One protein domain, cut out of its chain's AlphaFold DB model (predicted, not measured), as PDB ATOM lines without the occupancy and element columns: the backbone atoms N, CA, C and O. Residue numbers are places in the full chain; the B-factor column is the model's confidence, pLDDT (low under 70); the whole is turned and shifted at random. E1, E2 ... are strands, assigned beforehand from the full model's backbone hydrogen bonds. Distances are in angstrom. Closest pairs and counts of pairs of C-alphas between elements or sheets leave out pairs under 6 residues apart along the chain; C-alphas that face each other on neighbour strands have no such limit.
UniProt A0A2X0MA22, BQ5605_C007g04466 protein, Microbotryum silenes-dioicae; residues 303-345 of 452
ATOM      1  N   GLN A 303      -8.259  23.533 -25.006       78.00
ATOM      2  CA  GLN A 303      -8.306  23.774 -23.579       78.00
ATOM      3  C   GLN A 303      -8.761  25.216 -23.323       78.00
ATOM      4  O   GLN A 303      -8.217  26.144 -23.923       78.00
ATOM      5  N   SER A 304      -9.725  25.412 -22.417       74.31
ATOM      6  CA  SER A 304     -10.119  26.762 -21.989       74.31
ATOM      7  C   SER A 304      -8.914  27.529 -21.405       74.31
ATOM      8  O   SER A 304      -7.985  26.901 -20.890       74.31
ATOM      9  N   PRO A 305      -8.894  28.877 -21.394       72.19
ATOM     10  CA  PRO A 305      -7.785  29.654 -20.827       72.19
ATOM     11  C   PRO A 305      -7.488  29.323 -19.355       72.19
ATOM     12  O   PRO A 305      -6.345  29.414 -18.912       72.19
ATOM     13  N   ASN A 306      -8.508  28.879 -18.612       74.75
ATOM     14  CA  ASN A 306      -8.385  28.447 -17.219       74.75
ATOM     15  C   ASN A 306      -8.082  26.946 -17.080       74.75
ATOM     16  O   ASN A 306      -8.057  26.433 -15.965       74.75
ATOM     17  N   ALA A 307      -7.885  26.225 -18.185       79.50
ATOM     18  CA  ALA A 307      -7.559  24.801 -18.240       79.50
ATOM     19  C   ALA A 307      -8.519  23.851 -17.514       79.50
ATOM     20  O   ALA A 307      -8.158  22.712 -17.201       79.50
ATOM     21  N   ASN A 308      -9.733  24.314 -17.235       80.06
ATOM     22  CA  ASN A 308     -10.718  23.608 -16.423       80.06
ATOM     23  C   ASN A 308     -11.790  22.890 -17.255       80.06
ATOM     24  O   ASN A 308     -12.582  22.144 -16.687       80.06
ATOM     25  N   THR A 309     -11.810  23.092 -18.574       82.44
ATOM     26  CA  THR A 309     -12.756  22.479 -19.513       82.44
ATOM     27  C   THR A 309     -12.096  22.259 -20.878       82.44
ATOM     28  O   THR A 309     -11.107  22.911 -21.222       82.44
ATOM     29  N   CYS A 310     -12.635  21.304 -21.638       84.12
ATOM     30  CA  CYS A 310     -12.267  21.050 -23.029       84.12
ATOM     31  C   CYS A 310     -13.423  21.450 -23.923       84.12
ATOM     32  O   CYS A 310     -14.517  20.932 -23.718       84.12
ATOM     33  N   CYS A 311     -13.165  22.294 -24.912       86.56
ATOM     34  CA  CYS A 311     -14.144  22.739 -25.892       86.56
ATOM     35  C   CYS A 311     -13.696  22.266 -27.282       86.56
ATOM     36  O   CYS A 311     -12.524  22.376 -27.628       86.56
ATOM     37  N   PHE A 312     -14.590  21.691 -28.082       87.38
ATOM     38  CA  PHE A 312     -14.270  21.273 -29.449       87.38
ATOM     39  C   PHE A 312     -14.097  22.459 -30.384       87.38
ATOM     40  O   PHE A 312     -13.284  22.401 -31.304       87.38
ATOM     41  N   ASP A 313     -14.830  23.534 -30.120       85.06
ATOM     42  CA  ASP A 313     -14.693  24.772 -30.858       85.06
ATOM     43  C   ASP A 313     -13.333  25.444 -30.547       85.06
ATOM     44  O   ASP A 313     -13.070  25.761 -29.380       85.06
ATOM     45  N   PRO A 314     -12.464  25.667 -31.557       83.75
ATOM     46  CA  PRO A 314     -11.152  26.306 -31.392       83.75
ATOM     47  C   PRO A 314     -11.191  27.710 -30.810       83.75
ATOM     48  O   PRO A 314     -10.188  28.180 -30.269       83.75
ATOM     49  N   PHE A 315     -12.323  28.387 -30.936       88.00
ATOM     50  CA  PHE A 315     -12.483  29.774 -30.545       88.00
ATOM     51  C   PHE A 315     -13.314  29.911 -29.274       88.00
ATOM     52  O   PHE A 315     -13.584  31.030 -28.847       88.00
ATOM     53  N   ALA A 316     -13.689  28.811 -28.621       88.25
ATOM     54  CA  ALA A 316     -14.347  28.850 -27.326       88.25
ATOM     55  C   ALA A 316     -13.354  29.135 -26.193       88.25
ATOM     56  O   ALA A 316     -12.345  28.454 -26.022       88.25
ATOM     57  N   THR A 317     -13.674  30.125 -25.362       84.75
ATOM     58  CA  THR A 317     -12.941  30.408 -24.118       84.75
ATOM     59  C   THR A 317     -13.554  29.700 -22.916       84.75
ATOM     60  O   THR A 317     -12.884  29.518 -21.903       84.75
ATOM     61  N   ASN A 318     -14.811  29.270 -23.007       84.88
ATOM     62  CA  ASN A 318     -15.462  28.453 -21.993       84.88
ATOM     63  C   ASN A 318     -16.586  27.628 -22.627       84.88
ATOM     64  O   ASN A 318     -17.134  28.012 -23.660       84.88
ATOM     65  N   CYS A 319     -16.936  26.509 -22.004       86.69
ATOM     66  CA  CYS A 319     -17.977  25.604 -22.472       86.69
ATOM     67  C   CYS A 319     -18.592  24.825 -21.301       86.69
ATOM     68  O   CYS A 319     -17.915  24.550 -20.307       86.69
ATOM     69  N   THR A 320     -19.880  24.486 -21.396       85.62
ATOM     70  CA  THR A 320     -20.566  23.626 -20.407       85.62
ATOM     71  C   THR A 320     -20.245  22.153 -20.608       85.62
ATOM     72  O   THR A 320     -20.175  21.390 -19.648       85.62
ATOM     73  N   ASP A 321     -20.025  21.767 -21.857       83.50
ATOM     74  CA  ASP A 321     -19.575  20.455 -22.300       83.50
ATOM     75  C   ASP A 321     -18.758  20.639 -23.591       83.50
ATOM     76  O   ASP A 321     -18.785  21.731 -24.165       83.50
ATOM     77  N   PRO A 322     -18.040  19.611 -24.077       82.94
ATOM     78  CA  PRO A 322     -17.171  19.767 -25.237       82.94
ATOM     79  C   PRO A 322     -17.824  20.354 -26.491       82.94
ATOM     80  O   PRO A 322     -17.114  20.968 -27.278       82.94
ATOM     81  N   ASN A 323     -19.134  20.214 -26.690       84.31
ATOM     82  CA  ASN A 323     -19.825  20.704 -27.885       84.31
ATOM     83  C   ASN A 323     -20.580  22.023 -27.669       84.31
ATOM     84  O   ASN A 323     -21.098  22.569 -28.636       84.31
ATOM     85  N   THR A 324     -20.661  22.530 -26.436       88.88
ATOM     86  CA  THR A 324     -21.506  23.686 -26.110       88.88
ATOM     87  C   THR A 324     -20.664  24.806 -25.500       88.88
ATOM     88  O   THR A 324     -20.504  24.869 -24.273       88.88
ATOM     89  N   PRO A 325     -20.083  25.696 -26.324       90.12
ATOM     90  CA  PRO A 325     -19.407  26.877 -25.832       90.12
ATOM     91  C   PRO A 325     -20.383  27.813 -25.124       90.12
ATOM     92  O   PRO A 325     -21.555  27.919 -25.471       90.12
ATOM     93  N   THR A 326     -19.885  28.492 -24.099       91.44
ATOM     94  CA  THR A 326     -20.615  29.519 -23.342       91.44
ATOM     95  C   THR A 326     -19.967  30.888 -23.452       91.44
ATOM     96  O   THR A 326     -20.606  31.897 -23.164       91.44
ATOM     97  N   SER A 327     -18.713  30.944 -23.896       89.81
ATOM     98  CA  SER A 327     -18.032  32.179 -24.259       89.81
ATOM     99  C   SER A 327     -17.009  31.921 -25.355       89.81
ATOM    100  O   SER A 327     -16.423  30.839 -25.431       89.81
ATOM    101  N   CYS A 328     -16.766  32.937 -26.176       89.81
ATOM    102  CA  CYS A 328     -15.848  32.871 -27.306       89.81
ATOM    103  C   CYS A 328     -14.617  33.755 -27.089       89.81
ATOM    104  O   CYS A 328     -14.556  34.567 -26.161       89.81
ATOM    105  N   ALA A 329     -13.602  33.553 -27.919       86.81
ATOM    106  CA  ALA A 329     -12.397  34.354 -27.971       86.81
ATOM    107  C   ALA A 329     -12.703  35.765 -28.494       86.81
ATOM    108  O   ALA A 329     -13.771  36.047 -29.046       86.81
ATOM    109  N   TRP A 330     -11.749  36.676 -28.310       84.38
ATOM    110  CA  TRP A 330     -11.865  38.033 -28.837       84.38
ATOM    111  C   TRP A 330     -12.075  38.010 -30.359       84.38
ATOM    112  O   TRP A 330     -11.346  37.320 -31.067       84.38
ATOM    113  N   GLY A 331     -13.067  38.750 -30.855       85.00
ATOM    114  CA  GLY A 331     -13.457  38.756 -32.270       85.00
ATOM    115  C   GLY A 331     -14.433  37.660 -32.690       85.00
ATOM    116  O   GLY A 331     -14.783  37.618 -33.861       85.00
ATOM    117  N   TYR A 332     -14.901  36.804 -31.781       89.19
ATOM    118  CA  TYR A 332     -15.876  35.753 -32.084       89.19
ATOM    119  C   TYR A 332     -17.172  35.963 -31.293       89.19
ATOM    120  O   TYR A 332     -17.141  36.337 -30.115       89.19
ATOM    121  N   LEU A 333     -18.310  35.718 -31.939       90.00
ATOM    122  CA  LEU A 333     -19.641  35.746 -31.338       90.00
ATOM    123  C   LEU A 333     -20.112  34.332 -31.022       90.00
ATOM    124  O   LEU A 333     -19.845  33.390 -31.762       90.00
ATOM    125  N   LEU A 334     -20.860  34.202 -29.930       92.88
ATOM    126  CA  LEU A 334     -21.558  32.966 -29.617       92.88
ATOM    127  C   LEU A 334     -22.831  32.891 -30.473       92.88
ATOM    128  O   LEU A 334     -23.770  33.649 -30.228       92.88
ATOM    129  N   ASN A 335     -22.862  31.998 -31.461       91.38
ATOM    130  CA  ASN A 335     -24.041  31.743 -32.287       91.38
ATOM    131  C   ASN A 335     -24.679  30.402 -31.893       91.38
ATOM    132  O   ASN A 335     -23.999  29.483 -31.447       91.38
ATOM    133  N   THR A 336     -26.003  30.297 -31.995       93.12
ATOM    134  CA  THR A 336     -26.751  29.057 -31.754       93.12
ATOM    135  C   THR A 336     -27.694  28.816 -32.920       93.12
ATOM    136  O   THR A 336     -28.657  29.560 -33.113       93.12
ATOM    137  N   ASP A 337     -27.425  27.759 -33.678       90.12
ATOM    138  CA  ASP A 337     -28.207  27.363 -34.845       90.12
ATOM    139  C   ASP A 337     -28.665  25.894 -34.746       90.12
ATOM    140  O   ASP A 337     -28.679  25.293 -33.670       90.12
ATOM    141  N   GLN A 338     -29.087  25.306 -35.871       89.19
ATOM    142  CA  GLN A 338     -29.539  23.910 -35.926       89.19
ATOM    143  C   GLN A 338     -28.421  22.887 -35.652       89.19
ATOM    144  O   GLN A 338     -28.728  21.744 -35.318       89.19
ATOM    145  N   ASN A 339     -27.152  23.282 -35.784       86.69
ATOM    146  CA  ASN A 339     -25.983  22.440 -35.532       86.69
ATOM    147  C   ASN A 339     -25.460  22.575 -34.092       86.69
ATOM    148  O   ASN A 339     -24.555  21.838 -33.706       86.69
ATOM    149  N   GLY A 340     -26.044  23.472 -33.292       89.56
ATOM    150  CA  GLY A 340     -25.692  23.701 -31.895       89.56
ATOM    151  C   GLY A 340     -25.091  25.082 -31.651       89.56
ATOM    152  O   GLY A 340     -25.114  25.969 -32.507       89.56
ATOM    153  N   THR A 341     -24.577  25.279 -30.441       92.19
ATOM    154  CA  THR A 341     -23.888  26.517 -30.073       92.19
ATOM    155  C   THR A 341     -22.432  26.442 -30.531       92.19
ATOM    156  O   THR A 341     -21.767  25.439 -30.294       92.19
ATOM    157  N   HIS A 342     -21.928  27.481 -31.187       92.06
ATOM    158  CA  HIS A 342     -20.546  27.557 -31.660       92.06
ATOM    159  C   HIS A 342     -20.062  29.012 -31.682       92.06
ATOM    160  O   HIS A 342     -20.850  29.956 -31.595       92.06
ATOM    161  N   CYS A 343     -18.752  29.193 -31.752       91.69
ATOM    162  CA  CYS A 343     -18.108  30.485 -31.875       91.69
ATOM    163  C   CYS A 343     -17.923  30.826 -33.351       91.69
ATOM    164  O   CYS A 343     -17.098  30.249 -34.056       91.69
ATOM    165  N   GLU A 344     -18.701  31.794 -33.817       91.12
ATOM    166  CA  GLU A 344     -18.660  32.289 -35.185       91.12
ATOM    167  C   GLU A 344     -17.760  33.532 -35.248       91.12
ATOM    168  O   GLU A 344     -17.814  34.395 -34.371       91.12
ATOM    169  N   GLY A 345     -16.896  33.639 -36.254       87.94
ATOM    170  CA  GLY A 345     -16.023  34.799 -36.438       87.94
ATOM    171  C   GLY A 345     -15.007  34.614 -37.571       87.94
ATOM    172  O   GLY A 345     -14.995  33.585 -38.243       87.94
TER     173      GLY A 345
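What this domain is: This is residues 303 to 345 of the 452 residues of the protein "BQ5605_C007g04466 protein" of Microbotryum silenes-dioicae (UniProt A0A2X0MA22). Two small hairpins of antiparallel strands, E1 with E2 and E3 with E4, sit next to each other, with E2 and E4 on the sides that come together. A winding stretch with no named element, residues 303 to 315, leads into E1, and its residue Asn 306 and the turn at Gln 338 beyond E3 mark the two far ends of the whole. The printed part has 43 residues with no named helix and four named strands, in the order E1, E2, E3, E4 along the chain, in two antiparallel sheets of two strands each; its class is all strand. The whole is compact, with a radius of gyration of the C-alphas of 9.2 A and spans of 27 by 21 by 12 A.

How they stand to each other: E3, residues 332 to 337, and E4, residues 340 to 345, are antiparallel neighbours and form a hairpin, with 148 degrees between their N-to-C directions. N 333 and O 344, 2.8 A apart, and N 342 and O 335, 2.9 A apart, are within hydrogen-bond range. E1, residues 316 to 321, and E2, residues 324 to 328, form the other antiparallel hairpin, at 158 degrees. Here N 326 and O 318, 2.8 A apart, and N 320 and O 324, 3.0 A apart, are within hydrogen-bond range. Between the two sheets, E2 and E4 have 8 pairs of C-alphas within 8 A, and their closest C-alphas, those of Thr 324 and Thr 341, are 5.4 A apart. The closest C-alphas of E2 and E3 are those of Cys 328 and Leu 334, 6.2 A apart. Those of E1 and E4 are Ala 316 and Cys 343, 6.1 A apart. E1 and E3 are apart.

Where its parts are: E3 runs from Tyr 332 to Asp 337, 15.2 A from first to last C-alpha, and E4 from Gly 340 to Gly 345, 15.4 A, with C-alpha 345 at (-16.023, 34.799, -36.438). E1 runs from Ala 316, its C-alpha at (-14.347, 28.850, -27.326), to Asp 321 over 11.1 A. E2, from Thr 324 to Cys 328, measures 10.9 A and has C-alpha 328 at (-15.848, 32.871, -27.306).

The domain as a whole: The two C-alphas farthest apart, those of Asn 306 and Gln 338, are 28.6 A from each other, and those of Gln 303 and Gly 345 are 18.6 A apart. The printed part has no cut. The links from E1 to E2, from E2 to E3 and from E3 to E4 are tight. In this predicted model the mean pLDDT of the printed part is 86.3, and no printed residue is under 70.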